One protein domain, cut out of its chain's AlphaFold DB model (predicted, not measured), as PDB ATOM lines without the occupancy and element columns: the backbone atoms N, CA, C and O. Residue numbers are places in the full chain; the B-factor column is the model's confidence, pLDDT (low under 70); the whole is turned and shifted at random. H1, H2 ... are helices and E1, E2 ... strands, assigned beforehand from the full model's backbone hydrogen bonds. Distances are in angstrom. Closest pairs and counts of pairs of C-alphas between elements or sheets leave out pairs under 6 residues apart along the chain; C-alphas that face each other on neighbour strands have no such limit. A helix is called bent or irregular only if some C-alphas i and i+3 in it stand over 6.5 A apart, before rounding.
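What this domain is: This is residues 165 to 382 of the 383 residues of the protein "Hypothetical protein" of Didymodactylos carnosus (UniProt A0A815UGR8). What is the main picture? Two strongly twisted sheets lie partly face to face, the chain turning from one to the other between E5 and E6, and the long bent helix H1 covers the other face of the five-stranded sheet. H2 and H3 gather beside H1b near the E2 edge, and residues 171 to 179 stick out. What makes it up? The printed part has 218 residues in the order E1 H1 H2 E2 to E12 H3, mixed helices and strands, with antiparallel sheets E7 E6 E9 E4 E11 E12 and E2 E3 E10 E5 E8. It is compact, with a radius of gyration of the C-alphas of 17.4 A and spans of 51 by 45 by 32 A.

How they stand to each other: How does it begin? E1, residues 182 to 184, pairs with no named strand. H1, residues 190 to 222, was assigned as one helix by its hydrogen bonds but is bent, C-alphas 205 and 208 being 8.5 A apart; its arms H1a, residues 190 to 205, and H1b, residues 208 to 222, are about perpendicular at 86 degrees. What follows? H2, residues 227 to 237, touches H1b residues 217 to 222 alone, with C-alphas 221 and 229 closest at 4.5 A. How do the sheets pair? In the hairpin E2, residues 248 to 251, and E3, residues 256 to 261, N 250 and O 258 are 2.8 A apart; for E5, residues 278 to 284, and E10, residues 335 to 341, N 338 and O 281 are 2.8 A apart. In the hairpin E6, residues 287 to 291, and E7, residues 305 to 309, N 289 and O 307 are 2.9 A apart. Where are the helices? H1a is on the sheet of E5 and E10, at a height of 8.9 A, with C-alphas 195 and 340 closest at 5.9 A; H3, residues 368 to 380, touches H1b, with C-alphas 216 and 379 closest at 6.0 A. H1a, H1b and H3 form two layers with it, helices on one face of a sheet; every O i to N i+4 pair is within hydrogen-bond range in H1a, H2 and H3, and 9 of 11 in H1b.

Where its parts are: Where are the anchors? E1 begins at C-alpha 182 (-6.318, -18.089, 14.609), and H3 ends at C-alpha 380 (-14.414, 22.858, 14.190). Which elements are long? H1a spans 22.4 A, H1b 22.6 A, H3 18.0 A and E10 19.5 A. Where are the remaining strands? E4 is residues 270 to 272, E8 314 to 317, E9 324 to 328, E11 346 to 349 and E12 356 to 359.

The domain as a whole: How large is it? The C-alphas farthest apart, of Gln 173 and Gly 381, are 51.9 A apart. Is it unbroken? The printed part has no cut, and the link E6 to E7 is long, with 13 residues. Where is confidence low? 26 residues are under 70 in pLDDT, among them 168 to 180 and 351 to 354.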
ATOM      1  N   VAL A 165      -4.672 -12.914  14.270       89.69
ATOM      2  CA  VAL A 165      -4.018 -12.893  15.572       89.69
ATOM      3  C   VAL A 165      -5.075 -12.651  16.639       89.69
ATOM      4  O   VAL A 165      -5.871 -11.722  16.518       89.69
ATOM      5  N   VAL A 166      -5.047 -13.448  17.701       86.06
ATOM      6  CA  VAL A 166      -5.908 -13.277  18.873       86.06
ATOM      7  C   VAL A 166      -5.083 -12.990  20.116       86.06
ATOM      8  O   VAL A 166      -3.968 -13.489  20.272       86.06
ATOM      9  N   ALA A 167      -5.635 -12.149  20.992       70.44
ATOM     10  CA  ALA A 167      -4.962 -11.723  22.213       70.44
ATOM     11  C   ALA A 167      -4.888 -12.817  23.287       70.44
ATOM     12  O   ALA A 167      -3.978 -12.784  24.110       70.44
ATOM     13  N   GLU A 168      -5.818 -13.771  23.263       63.75
ATOM     14  CA  GLU A 168      -5.871 -14.901  24.187       63.75
ATOM     15  C   GLU A 168      -6.066 -16.204  23.410       63.75
ATOM     16  O   GLU A 168      -6.674 -16.217  22.335       63.75
ATOM     17  N   ILE A 169      -5.555 -17.306  23.966       57.44
ATOM     18  CA  ILE A 169      -5.799 -18.652  23.451       57.44
ATOM     19  C   ILE A 169      -7.296 -18.930  23.579       57.44
ATOM     20  O   ILE A 169      -7.810 -19.189  24.668       57.44
ATOM     21  N   ILE A 170      -7.996 -18.890  22.453       55.97
ATOM     22  CA  ILE A 170      -9.377 -19.349  22.385       55.97
ATOM     23  C   ILE A 170      -9.351 -20.881  22.530       55.97
ATOM     24  O   ILE A 170      -8.586 -21.536  21.816       55.97
ATOM     25  N   PRO A 171     -10.145 -21.480  23.437       52.38
ATOM     26  CA  PRO A 171     -10.242 -22.932  23.551       52.38
ATOM     27  C   PRO A 171     -10.568 -23.566  22.191       52.38
ATOM     28  O   PRO A 171     -11.445 -23.072  21.482       52.38
ATOM     29  N   GLU A 172      -9.916 -24.682  21.844       51.12
ATOM     30  CA  GLU A 172     -10.063 -25.395  20.553       51.12
ATOM     31  C   GLU A 172     -11.529 -25.606  20.116       51.12
ATOM     32  O   GLU A 172     -11.821 -25.623  18.924       51.12
ATOM     33  N   GLN A 173     -12.464 -25.706  21.069       44.78
ATOM     34  CA  GLN A 173     -13.900 -25.893  20.827       44.78
ATOM     35  C   GLN A 173     -14.643 -24.654  20.288       44.78
ATOM     36  O   GLN A 173     -15.724 -24.808  19.734       44.78
ATOM     37  N   GLN A 174     -14.098 -23.438  20.418       45.19
ATOM     38  CA  GLN A 174     -14.665 -22.220  19.809       45.19
ATOM     39  C   GLN A 174     -14.063 -21.922  18.422       45.19
ATOM     40  O   GLN A 174     -14.610 -21.123  17.664       45.19
ATOM     41  N   ALA A 175     -12.962 -22.590  18.058       45.75
ATOM     42  CA  ALA A 175     -12.312 -22.456  16.755       45.75
ATOM     43  C   ALA A 175     -12.956 -23.324  15.654       45.75
ATOM     44  O   ALA A 175     -12.632 -23.155  14.483       45.75
ATOM     45  N   THR A 176     -13.857 -24.249  16.003       41.81
ATOM     46  CA  THR A 176     -14.469 -25.193  15.049       41.81
ATOM     47  C   THR A 176     -15.674 -24.637  14.290       41.81
ATOM     48  O   THR A 176     -15.998 -25.167  13.231       41.81
ATOM     49  N   ASP A 177     -16.310 -23.566  14.780       41.12
ATOM     50  CA  ASP A 177     -17.525 -23.001  14.164       41.12
ATOM     51  C   ASP A 177     -17.236 -21.950  13.085       41.12
ATOM     52  O   ASP A 177     -18.098 -21.623  12.269       41.12
ATOM     53  N   SER A 178     -16.003 -21.446  13.023       43.12
ATOM     54  CA  SER A 178     -15.558 -20.579  11.937       43.12
ATOM     55  C   SER A 178     -14.396 -21.257  11.222       43.12
ATOM     56  O   SER A 178     -13.464 -21.726  11.862       43.12
ATOM     57  N   ASN A 179     -14.390 -21.270   9.891       48.78
ATOM     58  CA  ASN A 179     -13.235 -21.671   9.066       48.78
ATOM     59  C   ASN A 179     -12.002 -20.744   9.261       48.78
ATOM     60  O   ASN A 179     -11.200 -20.548   8.349       48.78
ATOM     61  N   THR A 180     -11.858 -20.109  10.424       57.22
ATOM     62  CA  THR A 180     -10.812 -19.156  10.757       57.22
ATOM     63  C   THR A 180      -9.803 -19.826  11.671       57.22
ATOM     64  O   THR A 180      -9.997 -19.910  12.880       57.22
ATOM     65  N   SER A 181      -8.677 -20.250  11.105       74.00
ATOM     66  CA  SER A 181      -7.501 -20.550  11.912       74.00
ATOM     67  C   SER A 181      -6.946 -19.244  12.498       74.00
ATOM     68  O   SER A 181      -6.645 -18.284  11.777       74.00
ATOM     69  N   MET A 182      -6.844 -19.208  13.824       85.81
ATOM     70  CA  MET A 182      -6.318 -18.089  14.609       85.81
ATOM     71  C   MET A 182      -4.956 -18.462  15.207       85.81
ATOM     72  O   MET A 182      -4.653 -19.644  15.377       85.81
ATOM     73  N   ILE A 183      -4.121 -17.465  15.496       88.50
ATOM     74  CA  ILE A 183      -2.826 -17.633  16.166       88.50
ATOM     75  C   ILE A 183      -2.749 -16.735  17.393       88.50
ATOM     76  O   ILE A 183      -3.128 -15.565  17.331       88.50
ATOM     77  N   ALA A 184      -2.243 -17.268  18.500       90.12
ATOM     78  CA  ALA A 184      -1.986 -16.467  19.685       90.12
ATOM     79  C   ALA A 184      -0.763 -15.559  19.468       90.12
ATOM     80  O   ALA A 184       0.141 -15.877  18.687       90.12
ATOM     81  N   ILE A 185      -0.711 -14.418  20.156       91.69
ATOM     82  CA  ILE A 185       0.398 -13.458  20.016       91.69
ATOM     83  C   ILE A 185       1.740 -14.126  20.345       91.69
ATOM     84  O   ILE A 185       2.736 -13.887  19.664       91.69
ATOM     85  N   GLU A 186       1.780 -14.960  21.377       91.00
ATOM     86  CA  GLU A 186       2.965 -15.690  21.829       91.00
ATOM     87  C   GLU A 186       3.523 -16.666  20.786       91.00
ATOM     88  O   GLU A 186       4.737 -16.886  20.759       91.00
ATOM     89  N   ASP A 187       2.671 -17.171  19.890       91.50
ATOM     90  CA  ASP A 187       3.035 -18.095  18.814       91.50
ATOM     91  C   ASP A 187       3.507 -17.373  17.540       91.50
ATOM     92  O   ASP A 187       4.058 -17.995  16.622       91.50
ATOM     93  N   LEU A 188       3.340 -16.047  17.469       93.00
ATOM     94  CA  LEU A 188       3.945 -15.237  16.415       93.00
ATOM     95  C   LEU A 188       5.471 -15.237  16.534       93.00
ATOM     96  O   LEU A 188       6.051 -15.353  17.614       93.00
ATOM     97  N   ASP A 189       6.156 -15.010  15.415       94.06
ATOM     98  CA  ASP A 189       7.591 -14.750  15.453       94.06
ATOM     99  C   ASP A 189       7.921 -13.425  16.174       94.06
ATOM    100  O   ASP A 189       7.116 -12.495  16.274       94.06
ATOM    101  N   LYS A 190       9.147 -13.319  16.706       95.88
ATOM    102  CA  LYS A 190       9.585 -12.143  17.481       95.88
ATOM    103  C   LYS A 190       9.443 -10.805  16.735       95.88
ATOM    104  O   LYS A 190       9.222  -9.797  17.413       95.88
ATOM    105  N   PRO A 191       9.662 -10.712  15.407       95.81
ATOM    106  CA  PRO A 191       9.349  -9.499  14.656       95.81
ATOM    107  C   PRO A 191       7.862  -9.133  14.736       95.81
ATOM    108  O   PRO A 191       7.552  -8.020  15.159       95.81
ATOM    109  N   ASN A 192       6.951 -10.062  14.445       96.19
ATOM    110  CA  ASN A 192       5.513  -9.791  14.481       96.19
ATOM    111  C   ASN A 192       4.993  -9.496  15.890       96.19
ATOM    112  O   ASN A 192       4.195  -8.578  16.053       96.19
ATOM    113  N   GLN A 193       5.518 -10.150  16.932       96.25
ATOM    114  CA  GLN A 193       5.201  -9.788  18.322       96.25
ATOM    115  C   GLN A 193       5.558  -8.328  18.645       96.25
ATOM    116  O   GLN A 193       4.834  -7.642  19.367       96.25
ATOM    117  N   ARG A 194       6.691  -7.836  18.126       96.38
ATOM    118  CA  ARG A 194       7.122  -6.443  18.320       96.38
ATOM    119  C   ARG A 194       6.238  -5.473  17.547       96.38
ATOM    120  O   ARG A 194       5.804  -4.482  18.124       96.38
ATOM    121  N   LEU A 195       5.944  -5.774  16.284       96.31
ATOM    122  CA  LEU A 195       5.054  -4.957  15.455       96.31
ATOM    123  C   LEU A 195       3.647  -4.874  16.057       96.31
ATOM    124  O   LEU A 195       3.091  -3.782  16.152       96.31
ATOM    125  N   TYR A 196       3.120  -5.992  16.558       96.31
ATOM    126  CA  TYR A 196       1.832  -6.045  17.243       96.31
ATOM    127  C   TYR A 196       1.813  -5.104  18.455       96.31
ATOM    128  O   TYR A 196       0.929  -4.256  18.584       96.31
ATOM    129  N   LYS A 197       2.843  -5.176  19.312       95.31
ATOM    130  CA  LYS A 197       2.992  -4.275  20.468       95.31
ATOM    131  C   LYS A 197       3.059  -2.802  20.057       95.31
ATOM    132  O   LYS A 197       2.474  -1.971  20.745       95.31
ATOM    133  N   THR A 198       3.726  -2.478  18.949       95.25
ATOM    134  CA  THR A 198       3.771  -1.109  18.409       95.25
ATOM    135  C   THR A 198       2.374  -0.604  18.041       95.25
ATOM    136  O   THR A 198       1.991   0.488  18.463       95.25
ATOM    137  N   VAL A 199       1.593  -1.402  17.306       94.94
ATOM    138  CA  VAL A 199       0.226  -1.037  16.896       94.94
ATOM    139  C   VAL A 199      -0.682  -0.855  18.114       94.94
ATOM    140  O   VAL A 199      -1.337   0.179  18.254       94.94
ATOM    141  N   MET A 200      -0.658  -1.806  19.049       93.56
ATOM    142  CA  MET A 200      -1.472  -1.735  20.267       93.56
ATOM    143  C   MET A 200      -1.070  -0.576  21.180       93.56
ATOM    144  O   MET A 200      -1.930   0.099  21.747       93.56
ATOM    145  N   GLY A 201       0.232  -0.296  21.292       93.00
ATOM    146  CA  GLY A 201       0.744   0.853  22.034       93.00
ATOM    147  C   GLY A 201       0.236   2.180  21.469       93.00
ATOM    148  O   GLY A 201      -0.165   3.061  22.234       93.00
ATOM    149  N   PHE A 202       0.177   2.305  20.139       93.25
ATOM    150  CA  PHE A 202      -0.391   3.481  19.481       93.25
ATOM    151  C   PHE A 202      -1.895   3.625  19.749       93.25
ATOM    152  O   PHE A 202      -2.320   4.710  20.154       93.25
ATOM    153  N   LYS A 203      -2.681   2.546  19.577       91.62
ATOM    154  CA  LYS A 203      -4.134   2.540  19.843       91.62
ATOM    155  C   LYS A 203      -4.428   2.965  21.278       91.62
ATOM    156  O   LYS A 203      -5.213   3.883  21.498       91.62
ATOM    157  N   ARG A 204      -3.736   2.365  22.252       89.25
ATOM    158  CA  ARG A 204      -3.902   2.686  23.676       89.25
ATOM    159  C   ARG A 204      -3.553   4.140  23.991       89.25
ATOM    160  O   ARG A 204      -4.280   4.787  24.734       89.25
ATOM    161  N   SER A 205      -2.464   4.655  23.424       89.69
ATOM    162  CA  SER A 205      -2.010   6.029  23.690       89.69
ATOM    163  C   SER A 205      -2.889   7.101  23.033       89.69
ATOM    164  O   SER A 205      -2.778   8.272  23.380       89.69
ATOM    165  N   ASN A 206      -3.745   6.724  22.076       86.19
ATOM    166  CA  ASN A 206      -4.557   7.657  21.293       86.19
ATOM    167  C   ASN A 206      -6.059   7.331  21.300       86.19
ATOM    168  O   ASN A 206      -6.784   7.923  20.507       86.19
ATOM    169  N   SER A 207      -6.544   6.438  22.164       81.75
ATOM    170  CA  SER A 207      -7.922   5.912  22.131       81.75
ATOM    171  C   SER A 207      -8.998   7.005  22.077       81.75
ATOM    172  O   SER A 207      -9.804   7.031  21.148       81.75
ATOM    173  N   GLU A 208      -8.961   7.968  23.001       75.88
ATOM    174  CA  GLU A 208      -9.904   9.098  23.033       75.88
ATOM    175  C   GLU A 208      -9.848   9.935  21.750       75.88
ATOM    176  O   GLU A 208     -10.863  10.398  21.226       75.88
ATOM    177  N   HIS A 209      -8.642  10.120  21.215       76.31
ATOM    178  CA  HIS A 209      -8.437  10.911  20.016       76.31
ATOM    179  C   HIS A 209      -8.905  10.185  18.755       76.31
ATOM    180  O   HIS A 209      -9.422  10.832  17.845       76.31
ATOM    181  N   LEU A 210      -8.720   8.868  18.680       81.81
ATOM    182  CA  LEU A 210      -9.073   8.067  17.515       81.81
ATOM    183  C   LEU A 210     -10.582   8.086  17.269       81.81
ATOM    184  O   LEU A 210     -10.977   8.346  16.137       81.81
ATOM    185  N   ASN A 211     -11.410   7.980  18.310       75.12
ATOM    186  CA  ASN A 211     -12.871   8.050  18.169       75.12
ATOM    187  C   ASN A 211     -13.335   9.379  17.553       75.12
ATOM    188  O   ASN A 211     -14.083   9.390  16.576       75.12
ATOM    189  N   PHE A 212     -12.829  10.508  18.063       74.44
ATOM    190  CA  PHE A 212     -13.089  11.821  17.458       74.44
ATOM    191  C   PHE A 212     -12.567  11.891  16.014       74.44
ATOM    192  O   PHE A 212     -13.223  12.425  15.119       74.44
ATOM    193  N   THR A 213     -11.372  11.350  15.787       80.06
ATOM    194  CA  THR A 213     -10.693  11.415  14.492       80.06
ATOM    195  C   THR A 213     -11.450  10.648  13.417       80.06
ATOM    196  O   THR A 213     -11.523  11.143  12.302       80.06
ATOM    197  N   ILE A 214     -12.049   9.497  13.725       85.75
ATOM    198  CA  ILE A 214     -12.800   8.690  12.749       85.75
ATOM    199  C   ILE A 214     -14.001   9.473  12.203       85.75
ATOM    200  O   ILE A 214     -14.127   9.632  10.989       85.75
ATOM    201  N   ALA A 215     -14.831  10.047  13.078       84.62
ATOM    202  CA  ALA A 215     -15.975  10.864  12.656       84.62
ATOM    203  C   ALA A 215     -15.534  12.112  11.866       84.62
ATOM    204  O   ALA A 215     -16.148  12.492  10.866       84.62
ATOM    205  N   ALA A 216     -14.429  12.732  12.285       87.94
ATOM    206  CA  ALA A 216     -13.852  13.883  11.601       87.94
ATOM    207  C   ALA A 216     -13.298  13.528  10.204       87.94
ATOM    208  O   ALA A 216     -13.483  14.285   9.249       87.94
ATOM    209  N   ILE A 217     -12.664  12.357  10.066       90.56
ATOM    210  CA  ILE A 217     -12.222  11.802   8.781       90.56
ATOM    211  C   ILE A 217     -13.426  11.584   7.866       90.56
ATOM    212  O   ILE A 217     -13.382  12.005   6.712       90.56
ATOM    213  N   GLU A 218     -14.501  10.963   8.364       88.56
ATOM    214  CA  GLU A 218     -15.714  10.736   7.571       88.56
ATOM    215  C   GLU A 218     -16.259  12.036   6.985       88.56
ATOM    216  O   GLU A 218     -16.534  12.104   5.785       88.56
ATOM    217  N   SER A 219     -16.349  13.083   7.806       89.06
ATOM    218  CA  SER A 219     -16.784  14.408   7.361       89.06
ATOM    219  C   SER A 219     -15.833  15.005   6.314       89.06
ATOM    220  O   SER A 219     -16.269  15.411   5.238       89.06
ATOM    221  N   SER A 220     -14.516  14.982   6.557       92.19
ATOM    222  CA  SER A 220     -13.522  15.522   5.613       92.19
ATOM    223  C   SER A 220     -13.460  14.752   4.283       92.19
ATOM    224  O   SER A 220     -13.113  15.327   3.252       92.19
ATOM    225  N   CYS A 221     -13.801  13.458   4.270       89.88
ATOM    226  CA  CYS A 221     -13.899  12.651   3.050       89.88
ATOM    227  C   CYS A 221     -15.168  12.941   2.235       89.88
ATOM    228  O   CYS A 221     -15.129  12.818   1.013       89.88
ATOM    229  N   ARG A 222     -16.289  13.280   2.886       87.62
ATOM    230  CA  ARG A 222     -17.566  13.570   2.206       87.62
ATOM    231  C   ARG A 222     -17.609  14.982   1.632       87.62
ATOM    232  O   ARG A 222     -18.213  15.196   0.585       87.62
ATOM    233  N   GLU A 223     -16.962  15.928   2.300       89.44
ATOM    234  CA  GLU A 223     -17.082  17.342   1.963       89.44
ATOM    235  C   GLU A 223     -16.089  17.780   0.881       89.44
ATOM    236  O   GLU A 223     -14.885  17.628   1.083       89.44
ATOM    237  N   PRO A 224     -16.529  18.410  -0.230       91.56
ATOM    238  CA  PRO A 224     -15.639  18.804  -1.326       91.56
ATOM    239  C   PRO A 224     -14.477  19.725  -0.932       91.56
ATOM    240  O   PRO A 224     -13.436  19.735  -1.587       91.56
ATOM    241  N   SER A 225     -14.658  20.507   0.134       90.19
ATOM    242  CA  SER A 225     -13.640  21.398   0.706       90.19
ATOM    243  C   SER A 225     -12.768  20.733   1.776       90.19
ATOM    244  O   SER A 225     -11.804  21.343   2.235       90.19
ATOM    245  N   GLY A 226     -13.097  19.508   2.189       92.75
ATOM    246  CA  GLY A 226     -12.333  18.748   3.167       92.75
ATOM    247  C   GLY A 226     -10.960  18.351   2.631       92.75
ATOM    248  O   GLY A 226     -10.771  18.052   1.444       92.75
ATOM    249  N   TRP A 227      -9.968  18.333   3.515       94.31
ATOM    250  CA  TRP A 227      -8.612  17.949   3.143       94.31
ATOM    251  C   TRP A 227      -8.521  16.503   2.648       94.31
ATOM    252  O   TRP A 227      -7.790  16.230   1.692       94.31
ATOM    253  N   CYS A 228      -9.278  15.576   3.243       93.25
ATOM    254  CA  CYS A 228      -9.290  14.192   2.778       93.25
ATOM    255  C   CYS A 228      -9.862  14.093   1.354       93.25
ATOM    256  O   CYS A 228      -9.215  13.504   0.486       93.25
ATOM    257  N   TYR A 229     -11.009  14.729   1.080       92.62
ATOM    258  CA  TYR A 229     -11.605  14.766  -0.259       92.62
ATOM    259  C   TYR A 229     -10.645  15.346  -1.307       92.62
ATOM    260  O   TYR A 229     -10.395  14.735  -2.351       92.62
ATOM    261  N   THR A 230     -10.064  16.516  -1.026       93.56
ATOM    262  CA  THR A 230      -9.145  17.191  -1.958       93.56
ATOM    263  C   THR A 230      -7.865  16.386  -2.199       93.56
ATOM    264  O   THR A 230      -7.390  16.302  -3.335       93.56
ATOM    265  N   THR A 231      -7.340  15.718  -1.168       93.88
ATOM    266  CA  THR A 231      -6.177  14.827  -1.277       93.88
ATOM    267  C   THR A 231      -6.478  13.618  -2.158       93.88
ATOM    268  O   THR A 231      -5.705  13.334  -3.074       93.88
ATOM    269  N   LEU A 232      -7.615  12.946  -1.949       91.81
ATOM    270  CA  LEU A 232      -8.040  11.809  -2.772       91.81
ATOM    271  C   LEU A 232      -8.225  12.215  -4.238       91.81
ATOM    272  O   LEU A 232      -7.710  11.544  -5.131       91.81
ATOM    273  N   ARG A 233      -8.874  13.356  -4.502       89.94
ATOM    274  CA  ARG A 233      -9.038  13.897  -5.862       89.94
ATOM    275  C   ARG A 233      -7.706  14.205  -6.536       89.94
ATOM    276  O   ARG A 233      -7.510  13.846  -7.693       89.94
ATOM    277  N   ARG A 234      -6.768  14.824  -5.815       90.25
ATOM    278  CA  ARG A 234      -5.422  15.100  -6.335       90.25
ATOM    279  C   ARG A 234      -4.689  13.810  -6.705       90.25
ATOM    280  O   ARG A 234      -4.081  13.753  -7.769       90.25
ATOM    281  N   LYS A 235      -4.758  12.779  -5.854       89.00
ATOM    282  CA  LYS A 235      -4.151  11.466  -6.130       89.00
ATOM    283  C   LYS A 235      -4.811  10.790  -7.330       89.00
ATOM    284  O   LYS A 235      -4.105  10.273  -8.183       89.00
ATOM    285  N   ALA A 236      -6.136  10.862  -7.435       86.19
ATOM    286  CA  ALA A 236      -6.886  10.300  -8.553       86.19
ATOM    287  C   ALA A 236      -6.453  10.894  -9.897       86.19
ATOM    288  O   ALA A 236      -6.247  10.156 -10.850       86.19
ATOM    289  N   ASN A 237      -6.251  12.214  -9.954       82.94
ATOM    290  CA  ASN A 237      -5.810  12.904 -11.169       82.94
ATOM    291  C   ASN A 237      -4.372  12.546 -11.582       82.94
ATOM    292  O   ASN A 237      -4.005  12.740 -12.735       82.94
ATOM    293  N   ALA A 238      -3.558  12.045 -10.649       78.75
ATOM    294  CA  ALA A 238      -2.200  11.582 -10.920       78.75
ATOM    295  C   ALA A 238      -2.138  10.105 -11.354       78.75
ATOM    296  O   ALA A 238      -1.074   9.638 -11.754       78.75
ATOM    297  N   LEU A 239      -3.248   9.361 -11.264       70.25
ATOM    298  CA  LEU A 239      -3.317   7.936 -11.582       70.25
ATOM    299  C   LEU A 239      -4.156   7.693 -12.838       70.25
ATOM    300  O   LEU A 239      -5.260   8.211 -12.976       70.25
ATOM    301  N   THR A 240      -3.704   6.786 -13.706       65.25
ATOM    302  CA  THR A 240      -4.488   6.356 -14.879       65.25
ATOM    303  C   THR A 240      -5.695   5.478 -14.512       65.25
ATOM    304  O   THR A 240      -6.592   5.295 -15.329       65.25
ATOM    305  N   ARG A 241      -5.763   4.965 -13.272       65.12
ATOM    306  CA  ARG A 241      -6.825   4.058 -12.780       65.12
ATOM    307  C   ARG A 241      -8.018   4.753 -12.106       65.12
ATOM    308  O   ARG A 241      -8.954   4.083 -11.679       65.12
ATOM    309  N   GLY A 242      -8.014   6.084 -12.039       72.69
ATOM    310  CA  GLY A 242      -9.120   6.861 -11.477       72.69
ATOM    311  C   GLY A 242      -9.187   6.854  -9.945       72.69
ATOM    312  O   GLY A 242      -8.284   6.391  -9.248       72.69
ATOM    313  N   ILE A 243     -10.269   7.427  -9.406       77.19
ATOM    314  CA  ILE A 243     -10.385   7.753  -7.975       77.19
ATOM    315  C   ILE A 243     -10.442   6.529  -7.062       77.19
ATOM    316  O   ILE A 243      -9.842   6.556  -5.990       77.19
ATOM    317  N   ASN A 244     -11.056   5.437  -7.518       80.75
ATOM    318  CA  ASN A 244     -11.227   4.225  -6.718       80.75
ATOM    319  C   ASN A 244      -9.905   3.479  -6.467       80.75
ATOM    320  O   ASN A 244      -9.866   2.572  -5.651       80.75
ATOM    321  N   SER A 245      -8.798   3.860  -7.112       82.19
ATOM    322  CA  SER A 245      -7.469   3.289  -6.846       82.19
ATOM    323  C   SER A 245      -6.624   4.145  -5.895       82.19
ATOM    324  O   SER A 245      -5.396   4.146  -5.982       82.19
ATOM    325  N   THR A 246      -7.260   4.925  -5.014       85.56
ATOM    326  CA  THR A 246      -6.568   5.827  -4.081       85.56
ATOM    327  C   THR A 246      -6.869   5.502  -2.622       85.56
ATOM    328  O   THR A 246      -7.960   5.075  -2.268       85.56
ATOM    329  N   SER A 247      -5.909   5.773  -1.749       93.00
ATOM    330  CA  SER A 247      -6.070   5.779  -0.292       93.00
ATOM    331  C   SER A 247      -5.404   7.030   0.276       93.00
ATOM    332  O   SER A 247      -4.673   7.718  -0.442       93.00
ATOM    333  N   ILE A 248      -5.627   7.349   1.550       94.81
ATOM    334  CA  ILE A 248      -4.809   8.339   2.272       94.81
ATOM    335  C   ILE A 248      -3.929   7.590   3.258       94.81
ATOM    336  O   ILE A 248      -4.442   6.832   4.074       94.81
ATOM    337  N   ARG A 249      -2.622   7.842   3.224       94.81
ATOM    338  CA  ARG A 249      -1.650   7.221   4.119       94.81
ATOM    339  C   ARG A 249      -1.017   8.259   5.034       94.81
ATOM    340  O   ARG A 249      -0.311   9.158   4.584       94.81
ATOM    341  N   ILE A 250      -1.240   8.103   6.330       95.25
ATOM    342  CA  ILE A 250      -0.744   8.980   7.387       95.25
ATOM    343  C   ILE A 250       0.374   8.263   8.134       95.25
ATOM    344  O   ILE A 250       0.194   7.142   8.612       95.25
ATOM    345  N   ARG A 251       1.534   8.906   8.265       95.00
ATOM    346  CA  ARG A 251       2.655   8.352   9.028       95.00
ATOM    347  C   ARG A 251       2.405   8.518  10.522       95.00
ATOM    348  O   ARG A 251       2.260   9.645  10.989       95.00
ATOM    349  N   ILE A 252       2.356   7.410  11.265       93.75
ATOM    350  CA  ILE A 252       2.195   7.416  12.733       93.75
ATOM    351  C   ILE A 252       3.483   7.014  13.472       93.75
ATOM    352  O   ILE A 252       3.625   7.293  14.658       93.75
ATOM    353  N   GLY A 253       4.441   6.397  12.775       89.69
ATOM    354  CA  GLY A 253       5.753   6.010  13.296       89.69
ATOM    355  C   GLY A 253       6.767   5.822  12.165       89.69
ATOM    356  O   GLY A 253       6.516   6.234  11.036       89.69
ATOM    357  N   ASN A 254       7.914   5.192  12.443       85.12
ATOM    358  CA  ASN A 254       8.959   4.995  11.428       85.12
ATOM    359  C   ASN A 254       8.458   4.171  10.226       85.12
ATOM    360  O   ASN A 254       8.539   4.605   9.083       85.12
ATOM    361  N   MET A 255       7.888   2.997  10.506       89.50
ATOM    362  CA  MET A 255       7.317   2.075   9.516       89.50
ATOM    363  C   MET A 255       5.913   1.660   9.935       89.50
ATOM    364  O   MET A 255       5.523   0.495   9.870       89.50
ATOM    365  N   THR A 256       5.175   2.634  10.457       93.88
ATOM    366  CA  THR A 256       3.820   2.443  10.950       93.88
ATOM    367  C   THR A 256       2.939   3.532  10.371       93.88
ATOM    368  O   THR A 256       3.263   4.722  10.460       93.88
ATOM    369  N   PHE A 257       1.829   3.117   9.775       94.62
ATOM    370  CA  PHE A 257       0.957   3.969   8.987       94.62
ATOM    371  C   PHE A 257      -0.495   3.746   9.378       94.62
ATOM    372  O   PHE A 257      -0.909   2.613   9.604       94.62
ATOM    373  N   LEU A 258      -1.268   4.824   9.407       95.31
ATOM    374  CA  LEU A 258      -2.721   4.771   9.384       95.31
ATOM    375  C   LEU A 258      -3.154   4.991   7.935       95.31
ATOM    376  O   LEU A 258      -2.747   5.974   7.315       95.31
ATOM    377  N   GLU A 259      -3.949   4.082   7.385       95.56
ATOM    378  CA  GLU A 259      -4.428   4.162   6.008       95.56
ATOM    379  C   GLU A 259      -5.956   4.226   5.972       95.56
ATOM    380  O   GLU A 259      -6.639   3.440   6.629       95.56
ATOM    381  N   ILE A 260      -6.477   5.202   5.228       95.31
ATOM    382  CA  ILE A 260      -7.907   5.476   5.077       95.31
ATOM    383  C   ILE A 260      -8.332   5.011   3.688       95.31
ATOM    384  O   ILE A 260      -7.796   5.482   2.677       95.31
ATOM    385  N   TRP A 261      -9.329   4.133   3.657       95.31
ATOM    386  CA  TRP A 261      -9.908   3.539   2.459       95.31
ATOM    387  C   TRP A 261     -11.354   4.008   2.287       95.31
ATOM    388  O   TRP A 261     -12.240   3.539   3.002       95.31
ATOM    389  N   PRO A 262     -11.633   4.936   1.360       93.69
ATOM    390  CA  PRO A 262     -13.001   5.353   1.069       93.69
ATOM    391  C   PRO A 262     -13.868   4.215   0.491       93.69
ATOM    392  O   PRO A 262     -13.331   3.194   0.055       93.69
ATOM    393  N   PRO A 263     -15.203   4.385   0.473       92.06
ATOM    394  CA  PRO A 263     -16.132   3.424  -0.123       92.06
ATOM    395  C   PRO A 263     -15.759   3.034  -1.554       92.06
ATOM    396  O   PRO A 263     -15.551   3.914  -2.386       92.06
ATOM    397  N   ASN A 264     -15.751   1.737  -1.865       91.75
ATOM    398  CA  ASN A 264     -15.426   1.172  -3.183       91.75
ATOM    399  C   ASN A 264     -13.988   1.410  -3.671       91.75
ATOM    400  O   ASN A 264     -13.718   1.259  -4.865       91.75
ATOM    401  N   HIS A 265     -13.069   1.795  -2.784       92.19
ATOM    402  CA  HIS A 265     -11.664   1.943  -3.147       92.19
ATOM    403  C   HIS A 265     -10.899   0.623  -2.990       92.19
ATOM    404  O   HIS A 265     -11.163  -0.156  -2.075       92.19
ATOM    405  N   GLU A 266      -9.923   0.393  -3.865       91.38
ATOM    406  CA  GLU A 266      -9.061  -0.787  -3.874       91.38
ATOM    407  C   GLU A 266      -7.585  -0.427  -4.066       91.38
ATOM    408  O   GLU A 266      -7.230   0.562  -4.712       91.38
ATOM    409  N   SER A 267      -6.702  -1.257  -3.512       88.62
ATOM    410  CA  SER A 267      -5.273  -1.193  -3.799       88.62
ATOM    411  C   SER A 267      -4.945  -1.925  -5.102       88.62
ATOM    412  O   SER A 267      -5.740  -2.687  -5.654       88.62
ATOM    413  N   THR A 268      -3.720  -1.756  -5.591       85.75
ATOM    414  CA  THR A 268      -3.141  -2.740  -6.511       85.75
ATOM    415  C   THR A 268      -2.790  -4.021  -5.748       85.75
ATOM    416  O   THR A 268      -2.704  -4.009  -4.517       85.75
ATOM    417  N   VAL A 269      -2.586  -5.130  -6.467       87.44
ATOM    418  CA  VAL A 269      -1.934  -6.307  -5.876       87.44
ATOM    419  C   VAL A 269      -0.480  -5.934  -5.598       87.44
ATOM    420  O   VAL A 269       0.240  -5.511  -6.511       87.44
ATOM    421  N   ILE A 270      -0.072  -6.073  -4.341       87.44
ATOM    422  CA  ILE A 270       1.290  -5.812  -3.880       87.44
ATOM    423  C   ILE A 270       1.910  -7.091  -3.331       87.44
ATOM    424  O   ILE A 270       1.199  -7.972  -2.858       87.44
ATOM    425  N   GLN A 271       3.235  -7.168  -3.369       87.12
ATOM    426  CA  GLN A 271       4.031  -8.238  -2.783       87.12
ATOM    427  C   GLN A 271       5.116  -7.601  -1.943       87.12
ATOM    428  O   GLN A 271       6.002  -6.929  -2.465       87.12
ATOM    429  N   HIS A 272       5.093  -7.848  -0.645       84.94
ATOM    430  CA  HIS A 272       6.208  -7.460   0.210       84.94
ATOM    431  C   HIS A 272       7.438  -8.338  -0.053       84.94
ATOM    432  O   HIS A 272       7.344  -9.462  -0.556       84.94
ATOM    433  N   SER A 273       8.623  -7.811   0.257       77.62
ATOM    434  CA  SER A 273       9.880  -8.538   0.093       77.62
ATOM    435  C   SER A 273       9.846  -9.868   0.840       77.62
ATOM    436  O   SER A 273       9.248  -9.989   1.907       77.62
ATOM    437  N   LEU A 274      10.611 -10.846   0.350       74.31
ATOM    438  CA  LEU A 274      10.728 -12.170   0.972       74.31
ATOM    439  C   LEU A 274      11.255 -12.147   2.419       74.31
ATOM    440  O   LEU A 274      11.306 -13.194   3.051       74.31
ATOM    441  N   SER A 275      11.662 -10.990   2.940       81.88
ATOM    442  CA  SER A 275      12.180 -10.822   4.298       81.88
ATOM    443  C   SER A 275      11.281  -9.974   5.208       81.88
ATOM    444  O   SER A 275      11.627  -9.779   6.374       81.88
ATOM    445  N   THR A 276      10.152  -9.469   4.697       89.38
ATOM    446  CA  THR A 276       9.285  -8.516   5.399       89.38
ATOM    447  C   THR A 276       8.340  -9.214   6.377       89.38
ATOM    448  O   THR A 276       7.662 -10.188   6.032       89.38
ATOM    449  N   HIS A 277       8.250  -8.664   7.585       94.62
ATOM    450  CA  HIS A 277       7.200  -8.957   8.557       94.62
ATOM    451  C   HIS A 277       6.244  -7.772   8.641       94.62
ATOM    452  O   HIS A 277       6.643  -6.622   8.433       94.62
ATOM    453  N   GLY A 278       4.983  -8.047   8.957       94.56
ATOM    454  CA  GLY A 278       3.948  -7.028   8.968       94.56
ATOM    455  C   GLY A 278       2.805  -7.364   9.906       94.56
ATOM    456  O   GLY A 278       2.483  -8.531  10.111       94.56
ATOM    457  N   ILE A 279       2.165  -6.327  10.430       96.19
ATOM    458  CA  ILE A 279       0.895  -6.402  11.145       96.19
ATOM    459  C   ILE A 279      -0.067  -5.408  10.510       96.19
ATOM    460  O   ILE A 279       0.319  -4.276  10.215       96.19
ATOM    461  N   ILE A 280      -1.311  -5.832  10.323       95.88
ATOM    462  CA  ILE A 280      -2.413  -4.989   9.875       95.88
ATOM    463  C   ILE A 280      -3.546  -5.140  10.883       95.88
ATOM    464  O   ILE A 280      -4.048  -6.238  11.077       95.88
ATOM    465  N   ASP A 281      -3.909  -4.044  11.537       96.31
ATOM    466  CA  ASP A 281      -5.029  -3.947  12.476       96.31
ATOM    467  C   ASP A 281      -6.162  -3.174  11.809       96.31
ATOM    468  O   ASP A 281      -5.946  -2.078  11.276       96.31
ATOM    469  N   ILE A 282      -7.360  -3.753  11.810       95.81
ATOM    470  CA  ILE A 282      -8.556  -3.077  11.318       95.81
ATOM    471  C   ILE A 282      -9.067  -2.165  12.430       95.81
ATOM    472  O   ILE A 282      -9.582  -2.620  13.448       95.81
ATOM    473  N   LEU A 283      -8.902  -0.858  12.239       94.00
ATOM    474  CA  LEU A 283      -9.207   0.135  13.264       94.00
ATOM    475  C   LEU A 283     -10.677   0.565  13.253       94.00
ATOM    476  O   LEU A 283     -11.198   0.927  14.300       94.00
ATOM    477  N   SER A 284     -11.319   0.607  12.083       93.25
ATOM    478  CA  SER A 284     -12.705   1.067  11.949       93.25
ATOM    479  C   SER A 284     -13.381   0.439  10.738       93.25
ATOM    480  O   SER A 284     -12.822   0.466   9.636       93.25
ATOM    481  N   ASN A 285     -14.629   0.003  10.936       93.94
ATOM    482  CA  ASN A 285     -15.469  -0.668   9.939       93.94
ATOM    483  C   ASN A 285     -14.800  -1.943   9.374       93.94
ATOM    484  O   ASN A 285     -14.154  -2.661  10.131       93.94
ATOM    485  N   GLN A 286     -15.000  -2.281   8.094       94.62
ATOM    486  CA  GLN A 286     -14.506  -3.535   7.509       94.62
ATOM    487  C   GLN A 286     -13.691  -3.290   6.238       94.62
ATOM    488  O   GLN A 286     -13.965  -2.370   5.470       94.62
ATOM    489  N   VAL A 287     -12.731  -4.172   5.963       95.75
ATOM    490  CA  VAL A 287     -11.993  -4.192   4.694       95.75
ATOM    491  C   VAL A 287     -11.890  -5.622   4.178       95.75
ATOM    492  O   VAL A 287     -11.660  -6.560   4.939       95.75
ATOM    493  N   MET A 288     -12.060  -5.805   2.874       96.62
ATOM    494  CA  MET A 288     -11.760  -7.065   2.211       96.62
ATOM    495  C   MET A 288     -10.257  -7.138   1.938       96.62
ATOM    496  O   MET A 288      -9.685  -6.221   1.343       96.62
ATOM    497  N   ILE A 289      -9.632  -8.243   2.338       95.00
ATOM    498  CA  ILE A 289      -8.271  -8.590   1.935       95.00
ATOM    499  C   ILE A 289      -8.326  -9.809   1.031       95.00
ATOM    500  O   ILE A 289      -8.809 -10.871   1.416       95.00
ATOM    501  N   GLU A 290      -7.803  -9.645  -0.173       94.44
ATOM    502  CA  GLU A 290      -7.688 -10.695  -1.174       94.44
ATOM    503  C   GLU A 290      -6.228 -11.126  -1.276       94.44
ATOM    504  O   GLU A 290      -5.362 -10.312  -1.589       94.44
ATOM    505  N   PHE A 291      -5.945 -12.398  -1.011       93.31
ATOM    506  CA  PHE A 291      -4.612 -12.984  -1.101       93.31
ATOM    507  C   PHE A 291      -4.421 -13.677  -2.442       93.31
ATOM    508  O   PHE A 291      -5.254 -14.474  -2.882       93.31
ATOM    509  N   HIS A 292      -3.293 -13.396  -3.081       92.12
ATOM    510  CA  HIS A 292      -3.022 -13.796  -4.451       92.12
ATOM    511  C   HIS A 292      -1.794 -14.711  -4.539       92.12
ATOM    512  O   HIS A 292      -0.830 -14.532  -3.804       92.12
ATOM    513  N   PRO A 293      -1.777 -15.697  -5.451       89.19
ATOM    514  CA  PRO A 293      -0.668 -16.653  -5.523       89.19
ATOM    515  C   PRO A 293       0.633 -16.065  -6.103       89.19
ATOM    516  O   PRO A 293       1.692 -16.677  -5.978       89.19
ATOM    517  N   TYR A 294       0.576 -14.910  -6.767       85.56
ATOM    518  CA  TYR A 294       1.715 -14.277  -7.443       85.56
ATOM    519  C   TYR A 294       1.427 -12.802  -7.748       85.56
ATOM    520  O   TYR A 294       0.324 -12.320  -7.520       85.56
ATOM    521  N   ILE A 295       2.393 -12.077  -8.299       81.56
ATOM    522  CA  ILE A 295       2.134 -10.811  -8.991       81.56
ATOM    523  C   ILE A 295       2.108 -11.085 -10.494       81.56
ATOM    524  O   ILE A 295       3.038 -11.701 -11.012       81.56
ATOM    525  N   SER A 296       1.063 -10.639 -11.199       78.12
ATOM    526  CA  SER A 296       0.968 -10.743 -12.662       78.12
ATOM    527  C   SER A 296       0.204  -9.585 -13.296       78.12
ATOM    528  O   SER A 296      -0.839  -9.169 -12.793       78.12
ATOM    529  N   ALA A 297       0.693  -9.081 -14.433       71.62
ATOM    530  CA  ALA A 297       0.025  -8.028 -15.209       71.62
ATOM    531  C   ALA A 297      -1.370  -8.428 -15.727       71.62
ATOM    532  O   ALA A 297      -2.148  -7.571 -16.158       71.62
ATOM    533  N   ASN A 298      -1.704  -9.720 -15.677       70.00
ATOM    534  CA  ASN A 298      -3.003 -10.236 -16.077       70.00
ATOM    535  C   ASN A 298      -4.101  -9.830 -15.080       70.00
ATOM    536  O   ASN A 298      -4.083 -10.220 -13.915       70.00
ATOM    537  N   SER A 299      -5.129  -9.133 -15.565       60.84
ATOM    538  CA  SER A 299      -6.292  -8.733 -14.766       60.84
ATOM    539  C   SER A 299      -7.213  -9.871 -14.332       60.84
ATOM    540  O   SER A 299      -8.130  -9.626 -13.560       60.84
ATOM    541  N   GLN A 300      -7.023 -11.088 -14.842       66.44
ATOM    542  CA  GLN A 300      -7.833 -12.256 -14.479       66.44
ATOM    543  C   GLN A 300      -7.271 -13.039 -13.290       66.44
ATOM    544  O   GLN A 300      -7.745 -14.139 -13.002       66.44
ATOM    545  N   GLN A 301      -6.254 -12.513 -12.609       75.69
ATOM    546  CA  GLN A 301      -5.687 -13.186 -11.457       75.69
ATOM    547  C   GLN A 301      -6.724 -13.324 -10.332       75.69
ATOM    548  O   GLN A 301      -7.150 -12.335  -9.737       75.69
ATOM    549  N   LYS A 302      -7.091 -14.566 -10.010       85.56
ATOM    550  CA  LYS A 302      -8.015 -14.864  -8.915       85.56
ATOM    551  C   LYS A 302      -7.266 -14.931  -7.582       85.56
ATOM    552  O   LYS A 302      -6.163 -15.486  -7.542       85.56
ATOM    553  N   PRO A 303      -7.829 -14.379  -6.497       91.50
ATOM    554  CA  PRO A 303      -7.303 -14.641  -5.171       91.50
ATOM    555  C   PRO A 303      -7.517 -16.114  -4.808       91.50
ATOM    556  O   PRO A 303      -8.549 -16.694  -5.148       91.50
ATOM    557  N   PHE A 304      -6.553 -16.720  -4.113       91.12
ATOM    558  CA  PHE A 304      -6.742 -18.056  -3.528       91.12
ATOM    559  C   PHE A 304      -7.564 -17.987  -2.236       91.12
ATOM    560  O   PHE A 304      -8.113 -18.990  -1.788       91.12
ATOM    561  N   LEU A 305      -7.644 -16.800  -1.632       91.56
ATOM    562  CA  LEU A 305      -8.428 -16.538  -0.438       91.56
ATOM    563  C   LEU A 305      -8.854 -15.071  -0.405       91.56
ATOM    564  O   LEU A 305      -8.032 -14.187  -0.618       91.56
ATOM    565  N   ALA A 306     -10.117 -14.815  -0.083       92.69
ATOM    566  CA  ALA A 306     -10.625 -13.482   0.211       92.69
ATOM    567  C   ALA A 306     -11.248 -13.495   1.608       92.69
ATOM    568  O   ALA A 306     -11.985 -14.423   1.949       92.69
ATOM    569  N   ARG A 307     -10.933 -12.490   2.425       91.81
ATOM    570  CA  ARG A 307     -11.432 -12.379   3.795       91.81
ATOM    571  C   ARG A 307     -11.933 -10.970   4.065       91.81
ATOM    572  O   ARG A 307     -11.163 -10.013   3.993       91.81
ATOM    573  N   LEU A 308     -13.207 -10.865   4.431       94.56
ATOM    574  CA  LEU A 308     -13.746  -9.651   5.025       94.56
ATOM    575  C   LEU A 308     -13.257  -9.589   6.471       94.56
ATOM    576  O   LEU A 308     -13.566 -10.480   7.256       94.56
ATOM    577  N   CYS A 309     -12.442  -8.588   6.774       93.88
ATOM    578  CA  CYS A 309     -11.867  -8.382   8.095       93.88
ATOM    579  C   CYS A 309     -12.611  -7.238   8.776       93.88
ATOM    580  O   CYS A 309     -12.868  -6.206   8.147       93.88
ATOM    581  N   GLU A 310     -12.972  -7.440  10.035       93.69
ATOM    582  CA  GLU A 310     -13.801  -6.522  10.814       93.69
ATOM    583  C   GLU A 310     -12.979  -5.749  11.837       93.69
ATOM    584  O   GLU A 310     -11.803  -6.028  12.049       93.69
ATOM    585  N   GLU A 311     -13.588  -4.750  12.468       92.38
ATOM    586  CA  GLU A 311     -12.932  -3.951  13.495       92.38
ATOM    587  C   GLU A 311     -12.317  -4.834  14.594       92.38
ATOM    588  O   GLU A 311     -12.976  -5.703  15.160       92.38
ATOM    589  N   ASN A 312     -11.053  -4.558  14.923       90.62
ATOM    590  CA  ASN A 312     -10.187  -5.318  15.828       90.62
ATOM    591  C   ASN A 312      -9.652  -6.653  15.299       90.62
ATOM    592  O   ASN A 312      -8.852  -7.275  16.001       90.62
ATOM    593  N   ASP A 313      -9.973  -7.055  14.066       93.94
ATOM    594  CA  ASP A 313      -9.200  -8.106  13.412       93.94
ATOM    595  C   ASP A 313      -7.753  -7.638  13.231       93.94
ATOM    596  O   ASP A 313      -7.473  -6.530  12.756       93.94
ATOM    597  N   VAL A 314      -6.820  -8.517  13.589       95.38
ATOM    598  CA  VAL A 314      -5.390  -8.297  13.395       95.38
ATOM    599  C   VAL A 314      -4.825  -9.402  12.528       95.38
ATOM    600  O   VAL A 314      -5.006 -10.581  12.803       95.38
ATOM    601  N   ILE A 315      -4.108  -9.019  11.482       94.88
ATOM    602  CA  ILE A 315      -3.542  -9.924  10.487       94.88
ATOM    603  C   ILE A 315      -2.037  -9.763  10.502       94.88
ATOM    604  O   ILE A 315      -1.528  -8.648  10.627       94.88
ATOM    605  N   TYR A 316      -1.322 -10.872  10.355       94.81
ATOM    606  CA  TYR A 316       0.133 -10.865  10.323       94.81
ATOM    607  C   TYR A 316       0.688 -11.380   8.999       94.81
ATOM    608  O   TYR A 316       0.086 -12.184   8.282       94.81
ATOM    609  N   PHE A 317       1.893 -10.914   8.715       91.88
ATOM    610  CA  PHE A 317       2.648 -11.179   7.508       91.88
ATOM    611  C   PHE A 317       4.036 -11.632   7.934       91.88
ATOM    612  O   PHE A 317       4.642 -11.058   8.842       91.88
ATOM    613  N   LYS A 318       4.565 -12.662   7.285       91.56
ATOM    614  CA  LYS A 318       5.958 -13.081   7.483       91.56
ATOM    615  C   LYS A 318       6.534 -13.634   6.183       91.56
ATOM    616  O   LYS A 318       5.753 -13.955   5.287       91.56
ATOM    617  N   PRO A 319       7.861 -13.788   6.061       88.44
ATOM    618  CA  PRO A 319       8.495 -14.400   4.900       88.44
ATOM    619  C   PRO A 319       7.745 -15.629   4.365       88.44
ATOM    620  O   PRO A 319       7.574 -16.625   5.067       88.44
ATOM    621  N   GLY A 320       7.280 -15.533   3.116       85.25
ATOM    622  CA  GLY A 320       6.558 -16.602   2.420       85.25
ATOM    623  C   GLY A 320       5.083 -16.787   2.799       85.25
ATOM    624  O   GLY A 320       4.471 -17.718   2.277       85.25
ATOM    625  N   LEU A 321       4.524 -15.935   3.666       90.00
ATOM    626  CA  LEU A 321       3.163 -16.051   4.181       90.00
ATOM    627  C   LEU A 321       2.396 -14.720   4.206       90.00
ATOM    628  O   LEU A 321       2.862 -13.739   4.793       90.00
ATOM    629  N   ASN A 322       1.187 -14.742   3.645       91.62
ATOM    630  CA  ASN A 322       0.268 -13.617   3.467       91.62
ATOM    631  C   ASN A 322       0.869 -12.447   2.660       91.62
ATOM    632  O   ASN A 322       0.329 -11.352   2.677       91.62
ATOM    633  N   GLN A 323       1.987 -12.636   1.951       90.56
ATOM    634  CA  GLN A 323       2.824 -11.533   1.441       90.56
ATOM    635  C   GLN A 323       2.261 -10.837   0.203       90.56
ATOM    636  O   GLN A 323       2.689  -9.721  -0.095       90.56
ATOM    637  N   ILE A 324       1.359 -11.501  -0.524       91.50
ATOM    638  CA  ILE A 324       0.816 -11.016  -1.791       91.50
ATOM    639  C   ILE A 324      -0.681 -10.799  -1.636       91.50
ATOM    640  O   ILE A 324      -1.444 -11.761  -1.518       91.50
ATOM    641  N   TYR A 325      -1.104  -9.541  -1.627       92.62
ATOM    642  CA  TYR A 325      -2.492  -9.213  -1.343       92.62
ATOM    643  C   TYR A 325      -2.957  -7.911  -1.990       92.62
ATOM    644  O   TYR A 325      -2.164  -7.105  -2.485       92.62
ATOM    645  N   ARG A 326      -4.273  -7.716  -1.954       91.81
ATOM    646  CA  ARG A 326      -4.978  -6.492  -2.318       91.81
ATOM    647  C   ARG A 326      -5.986  -6.134  -1.231       91.81
ATOM    648  O   ARG A 326      -6.640  -7.013  -0.675       91.81
ATOM    649  N   PHE A 327      -6.120  -4.842  -0.956       94.06
ATOM    650  CA  PHE A 327      -7.221  -4.298  -0.170       94.06
ATOM    651  C   PHE A 327      -8.368  -3.872  -1.071       94.06
ATOM    652  O   PHE A 327      -8.142  -3.278  -2.124       94.06
ATOM    653  N   PHE A 328      -9.591  -4.092  -0.611       94.69
ATOM    654  CA  PHE A 328     -10.794  -3.521  -1.192       94.69
ATOM    655  C   PHE A 328     -11.751  -3.125  -0.071       94.69
ATOM    656  O   PHE A 328     -11.974  -3.894   0.859       94.69
ATOM    657  N   ASN A 329     -12.322  -1.927  -0.141       95.88
ATOM    658  CA  ASN A 329     -13.407  -1.527   0.740       95.88
ATOM    659  C   ASN A 329     -14.758  -1.739   0.027       95.88
ATOM    660  O   ASN A 329     -15.163  -0.872  -0.751       95.88
ATOM    661  N   PRO A 330     -15.475  -2.850   0.293       93.88
ATOM    662  CA  PRO A 330     -16.772  -3.125  -0.327       93.88
ATOM    663  C   PRO A 330     -17.921  -2.300   0.266       93.88
ATOM    664  O   PRO A 330     -19.056  -2.401  -0.194       93.88
ATOM    665  N   GLN A 331     -17.675  -1.546   1.339       92.31
ATOM    666  CA  GLN A 331     -18.724  -0.885   2.098       92.31
ATOM    667  C   GLN A 331     -19.076   0.484   1.513       92.31
ATOM    668  O   GLN A 331     -18.314   1.103   0.775       92.31
ATOM    669  N   ASN A 332     -20.228   1.011   1.935       90.19
ATOM    670  CA  ASN A 332     -20.614   2.409   1.729       90.19
ATOM    671  C   ASN A 332     -20.043   3.365   2.800       90.19
ATOM    672  O   ASN A 332     -20.338   4.562   2.786       90.19
ATOM    673  N   LYS A 333     -19.234   2.845   3.728       91.06
ATOM    674  CA  LYS A 333     -18.510   3.589   4.766       91.06
ATOM    675  C   LYS A 333     -17.015   3.541   4.482       91.06
ATOM    676  O   LYS A 333     -16.558   2.698   3.717       91.06
ATOM    677  N   LEU A 334     -16.249   4.448   5.078       93.19
ATOM    678  CA  LEU A 334     -14.793   4.349   5.008       93.19
ATOM    679  C   LEU A 334     -14.284   3.230   5.913       93.19
ATOM    680  O   LEU A 334     -14.860   2.986   6.967       93.19
ATOM    681  N   ALA A 335     -13.181   2.607   5.530       95.31
ATOM    682  CA  ALA A 335     -12.426   1.704   6.381       95.31
ATOM    683  C   ALA A 335     -11.121   2.381   6.803       95.31
ATOM    684  O   ALA A 335     -10.516   3.129   6.026       95.31
ATOM    685  N   ILE A 336     -10.683   2.138   8.037       95.50
ATOM    686  CA  ILE A 336      -9.396   2.636   8.534       95.50
ATOM    687  C   ILE A 336      -8.608   1.456   9.058       95.50
ATOM    688  O   ILE A 336      -9.121   0.660   9.842       95.50
ATOM    689  N   ILE A 337      -7.353   1.371   8.640       96.25
ATOM    690  CA  ILE A 337      -6.434   0.324   9.069       96.25
ATOM    691  C   ILE A 337      -5.142   0.934   9.595       96.25
ATOM    692  O   ILE A 337      -4.718   2.002   9.149       96.25
ATOM    693  N   ILE A 338      -4.492   0.239  10.522       96.25
ATOM    694  CA  ILE A 338      -3.122   0.528  10.936       96.25
ATOM    695  C   ILE A 338      -2.229  -0.574  10.387       96.25
ATOM    696  O   ILE A 338      -2.481  -1.750  10.614       96.25
ATOM    697  N   GLN A 339      -1.164  -0.195   9.691       95.00
ATOM    698  CA  GLN A 339      -0.165  -1.122   9.173       95.00
ATOM    699  C   GLN A 339       1.177  -0.848   9.842       95.00
ATOM    700  O   GLN A 339       1.588   0.308   9.951       95.00
ATOM    701  N   ALA A 340       1.878  -1.894  10.262       95.06
ATOM    702  CA  ALA A 340       3.227  -1.817  10.805       95.06
ATOM    703  C   ALA A 340       4.118  -2.848  10.122       95.06
ATOM    704  O   ALA A 340       3.751  -4.017  10.076       95.06
ATOM    705  N   PHE A 341       5.296  -2.441   9.657       93.12
ATOM    706  CA  PHE A 341       6.264  -3.330   9.009       93.12
ATOM    707  C   PHE A 341       7.643  -3.212   9.660       93.12
ATOM    708  O   PHE A 341       7.989  -2.164  10.203       93.12
ATOM    709  N   ASP A 342       8.441  -4.284   9.617       91.25
ATOM    710  CA  ASP A 342       9.834  -4.254  10.096       91.25
ATOM    711  C   ASP A 342      10.799  -3.640   9.067       91.25
ATOM    712  O   ASP A 342      11.872  -3.155   9.429       91.25
ATOM    713  N   ARG A 343      10.410  -3.670   7.789       86.56
ATOM    714  CA  ARG A 343      11.123  -3.098   6.647       86.56
ATOM    715  C   ARG A 343      10.135  -2.695   5.557       86.56
ATOM    716  O   ARG A 343       9.060  -3.277   5.440       86.56
ATOM    717  N   ILE A 344      10.533  -1.746   4.715       72.75
ATOM    718  CA  ILE A 344       9.770  -1.351   3.532       72.75
ATOM    719  C   ILE A 344      10.555  -1.784   2.306       72.75
ATOM    720  O   ILE A 344      11.587  -1.214   1.968       72.75
ATOM    721  N   ALA A 345      10.053  -2.823   1.662       77.00
ATOM    722  CA  ALA A 345      10.447  -3.221   0.328       77.00
ATOM    723  C   ALA A 345       9.275  -4.016  -0.235       77.00
ATOM    724  O   ALA A 345       8.933  -5.063   0.320       77.00
ATOM    725  N   PHE A 346       8.629  -3.508  -1.279       79.44
ATOM    726  CA  PHE A 346       7.547  -4.221  -1.946       79.44
ATOM    727  C   PHE A 346       7.573  -4.009  -3.456       79.44
ATOM    728  O   PHE A 346       8.089  -3.018  -3.972       79.44
ATOM    729  N   GLU A 347       7.021  -4.991  -4.147       81.69
ATOM    730  CA  GLU A 347       6.808  -5.041  -5.580       81.69
ATOM    731  C   GLU A 347       5.324  -4.810  -5.859       81.69
ATOM    732  O   GLU A 347       4.454  -5.281  -5.123       81.69
ATOM    733  N   TYR A 348       5.020  -4.073  -6.919       79.19
ATOM    734  CA  TYR A 348       3.651  -3.885  -7.384       79.19
ATOM    735  C   TYR A 348       3.617  -3.714  -8.894       79.19
ATOM    736  O   TYR A 348       4.619  -3.398  -9.535       79.19
ATOM    737  N   ILE A 349       2.436  -3.902  -9.466       74.75
ATOM    738  CA  ILE A 349       2.216  -3.673 -10.891       74.75
ATOM    739  C   ILE A 349       1.771  -2.246 -11.088       74.75
ATOM    740  O   ILE A 349       0.738  -1.836 -10.545       74.75
ATOM    741  N   ASP A 350       2.532  -1.525 -11.903       70.00
ATOM    742  CA  ASP A 350       2.247  -0.136 -12.214       70.00
ATOM    743  C   ASP A 350       0.839   0.054 -12.799       70.00
ATOM    744  O   ASP A 350       0.214  -0.881 -13.321       70.00
ATOM    745  N   SER A 351       0.330   1.283 -12.727       64.38
ATOM    746  CA  SER A 351      -1.013   1.637 -13.185       64.38
ATOM    747  C   SER A 351      -1.287   1.159 -14.615       64.38
ATOM    748  O   SER A 351      -2.363   0.616 -14.872       64.38
ATOM    749  N   ASP A 352      -0.261   1.199 -15.467       65.31
ATOM    750  CA  ASP A 352      -0.314   0.854 -16.889       65.31
ATOM    751  C   ASP A 352      -0.128  -0.648 -17.176       65.31
ATOM    752  O   ASP A 352      -0.140  -1.064 -18.332       65.31
ATOM    753  N   ARG A 353       0.041  -1.477 -16.134       65.94
ATOM    754  CA  ARG A 353       0.180  -2.949 -16.193       65.94
ATOM    755  C   ARG A 353       1.353  -3.484 -17.017       65.94
ATOM    756  O   ARG A 353       1.381  -4.664 -17.339       65.94
ATOM    757  N   LYS A 354       2.340  -2.651 -17.342       66.44
ATOM    758  CA  LYS A 354       3.465  -3.053 -18.202       66.44
ATOM    759  C   LYS A 354       4.705  -3.517 -17.442       66.44
ATOM    760  O   LYS A 354       5.527  -4.211 -18.024       66.44
ATOM    761  N   GLN A 355       4.869  -3.118 -16.179       71.12
ATOM    762  CA  GLN A 355       6.101  -3.343 -15.413       71.12
ATOM    763  C   GLN A 355       5.797  -3.665 -13.944       71.12
ATOM    764  O   GLN A 355       4.882  -3.081 -13.352       71.12
ATOM    765  N   ILE A 356       6.579  -4.582 -13.361       73.88
ATOM    766  CA  ILE A 356       6.693  -4.719 -11.906       73.88
ATOM    767  C   ILE A 356       7.650  -3.626 -11.441       73.88
ATOM    768  O   ILE A 356       8.800  -3.580 -11.872       73.88
ATOM    769  N   LYS A 357       7.172  -2.741 -10.571       76.19
ATOM    770  CA  LYS A 357       7.989  -1.721  -9.918       76.19
ATOM    771  C   LYS A 357       8.373  -2.192  -8.527       76.19
ATOM    772  O   LYS A 357       7.544  -2.742  -7.806       76.19
ATOM    773  N   GLN A 358       9.619  -1.933  -8.154       75.56
ATOM    774  CA  GLN A 358      10.101  -2.080  -6.787       75.56
ATOM    775  C   GLN A 358      10.029  -0.734  -6.075       75.56
ATOM    776  O   GLN A 358      10.348   0.308  -6.649       75.56
ATOM    777  N   GLN A 359       9.616  -0.763  -4.815       77.56
ATOM    778  CA  GLN A 359       9.523   0.412  -3.970       77.56
ATOM    779  C   GLN A 359      10.202   0.134  -2.630       77.56
ATOM    780  O   GLN A 359       9.792  -0.751  -1.879       77.56
ATOM    781  N   SER A 360      11.255   0.901  -2.349       69.50
ATOM    782  CA  SER A 360      12.038   0.854  -1.107       69.50
ATOM    783  C   SER A 360      11.593   1.890  -0.072       69.50
ATOM    784  O   SER A 360      12.038   1.852   1.071       69.50
ATOM    785  N   GLU A 361      10.701   2.809  -0.447       68.81
ATOM    786  CA  GLU A 361      10.170   3.851   0.432       68.81
ATOM    787  C   GLU A 361       8.662   3.984   0.260       68.81
ATOM    788  O   GLU A 361       8.166   4.054  -0.859       68.81
ATOM    789  N   VAL A 362       7.910   4.068   1.356       72.44
ATOM    790  CA  VAL A 362       6.468   4.331   1.302       72.44
ATOM    791  C   VAL A 362       6.235   5.838   1.304       72.44
ATOM    792  O   VAL A 362       6.555   6.514   2.280       72.44
ATOM    793  N   SER A 363       5.610   6.360   0.246       81.44
ATOM    794  CA  SER A 363       5.117   7.734   0.259       81.44
ATOM    795  C   SER A 363       3.970   7.869   1.263       81.44
ATOM    796  O   SER A 363       3.084   7.013   1.362       81.44
ATOM    797  N   THR A 364       4.004   8.954   2.032       90.38
ATOM    798  CA  THR A 364       2.955   9.310   2.992       90.38
ATOM    799  C   THR A 364       2.397  10.673   2.627       90.38
ATOM    800  O   THR A 364       3.110  11.521   2.093       90.38
ATOM    801  N   ASP A 365       1.105  10.873   2.865       94.19
ATOM    802  CA  ASP A 365       0.428  12.122   2.535       94.19
ATOM    803  C   ASP A 365       0.679  13.189   3.614       94.19
ATOM    804  O   ASP A 365       0.739  14.380   3.308       94.19
ATOM    805  N   ILE A 366       0.824  12.771   4.881       95.19
ATOM    806  CA  ILE A 366       1.022  13.660   6.034       95.19
ATOM    807  C   ILE A 366       1.490  12.892   7.290       95.19
ATOM    808  O   ILE A 366       1.249  11.694   7.437       95.19
ATOM    809  N   GLU A 367       2.105  13.606   8.237       95.44
ATOM    810  CA  GLU A 367       2.394  13.121   9.597       95.44
ATOM    811  C   GLU A 367       1.164  13.144  10.505       95.44
ATOM    812  O   GLU A 367       0.392  14.106  10.475       95.44
ATOM    813  N   TYR A 368       1.042  12.171  11.409       92.88
ATOM    814  CA  TYR A 368      -0.104  12.043  12.313       92.88
ATOM    815  C   TYR A 368      -0.387  13.295  13.143       92.88
ATOM    816  O   TYR A 368      -1.523  13.756  13.184       92.88
ATOM    817  N   GLU A 369       0.630  13.910  13.751       91.12
ATOM    818  CA  GLU A 369       0.425  15.103  14.585       91.12
ATOM    819  C   GLU A 369      -0.054  16.320  13.780       91.12
ATOM    820  O   GLU A 369      -0.842  17.136  14.268       91.12
ATOM    821  N   LYS A 370       0.381  16.440  12.519       94.00
ATOM    822  CA  LYS A 370      -0.116  17.483  11.612       94.00
ATOM    823  C   LYS A 370      -1.544  17.170  11.181       94.00
ATOM    824  O   LYS A 370      -2.401  18.049  11.245       94.00
ATOM    825  N   PHE A 371      -1.804  15.918  10.817       93.06
ATOM    826  CA  PHE A 371      -3.124  15.434  10.433       93.06
ATOM    827  C   PHE A 371      -4.162  15.652  11.536       93.06
ATOM    828  O   PHE A 371      -5.218  16.224  11.299       93.06
ATOM    829  N   LYS A 372      -3.814  15.298  12.772       89.94
ATOM    830  CA  LYS A 372      -4.610  15.497  13.986       89.94
ATOM    831  C   LYS A 372      -5.049  16.948  14.180       89.94
ATOM    832  O   LYS A 372      -6.211  17.210  14.489       89.94
ATOM    833  N   LYS A 373      -4.139  17.907  13.999       90.38
ATOM    834  CA  LYS A 373      -4.464  19.341  14.090       90.38
ATOM    835  C   LYS A 373      -5.334  19.794  12.918       90.38
ATOM    836  O   LYS A 373      -6.276  20.557  13.119       90.38
ATOM    837  N   LEU A 374      -5.021  19.309  11.721       91.62
ATOM    838  CA  LEU A 374      -5.724  19.650  10.494       91.62
ATOM    839  C   LEU A 374      -7.180  19.178  10.537       91.62
ATOM    840  O   LEU A 374      -8.083  19.988  10.367       91.62
ATOM    841  N   ILE A 375      -7.416  17.902  10.846       89.19
ATOM    842  CA  ILE A 375      -8.756  17.309  10.814       89.19
ATOM    843  C   ILE A 375      -9.670  17.916  11.886       89.19
ATOM    844  O   ILE A 375     -10.860  18.134  11.661       89.19
ATOM    845  N   LYS A 376      -9.091  18.301  13.034       85.44
ATOM    846  CA  LYS A 376      -9.778  19.096  14.058       85.44
ATOM    847  C   LYS A 376     -10.231  20.449  13.524       85.44
ATOM    848  O   LYS A 376     -11.331  20.876  13.855       85.44
ATOM    849  N   LYS A 377      -9.400  21.134  12.736       85.88
ATOM    850  CA  LYS A 377      -9.745  22.429  12.138       85.88
ATOM    851  C   LYS A 377     -10.831  22.278  11.071       85.88
ATOM    852  O   LYS A 377     -11.788  23.043  11.110       85.88
ATOM    853  N   ASP A 378     -10.703  21.282  10.194       80.69
ATOM    854  CA  ASP A 378     -11.704  20.958   9.165       80.69
ATOM    855  C   ASP A 378     -13.103  20.760   9.777       80.69
ATOM    856  O   ASP A 378     -14.100  21.171   9.185       80.69
ATOM    857  N   CYS A 379     -13.176  20.182  10.983       72.50
ATOM    858  CA  CYS A 379     -14.445  19.901  11.659       72.50
ATOM    859  C   CYS A 379     -14.926  21.006  12.614       72.50
ATOM    860  O   CYS A 379     -16.130  21.197  12.746       72.50
ATOM    861  N   LYS A 380     -14.032  21.766  13.265       62.47
ATOM    862  CA  LYS A 380     -14.414  22.858  14.190       62.47
ATOM    863  C   LYS A 380     -15.102  24.048  13.515       62.47
ATOM    864  O   LYS A 380     -15.711  24.848  14.204       62.47
ATOM    865  N   GLY A 381     -15.019  24.182  12.193       52.31
ATOM    866  CA  GLY A 381     -15.825  25.160  11.454       52.31
ATOM    867  C   GLY A 381     -17.280  24.728  11.225       52.31
ATOM    868  O   GLY A 381     -17.978  25.400  10.471       52.31
ATOM    869  N   ARG A 382     -17.703  23.574  11.763       53.38
ATOM    870  CA  ARG A 382     -18.957  22.890  11.401       53.38
ATOM    871  C   ARG A 382     -19.725  22.301  12.595       53.38
ATOM    872  O   ARG A 382     -20.681  21.566  12.370       53.38
TER     873      ARG A 382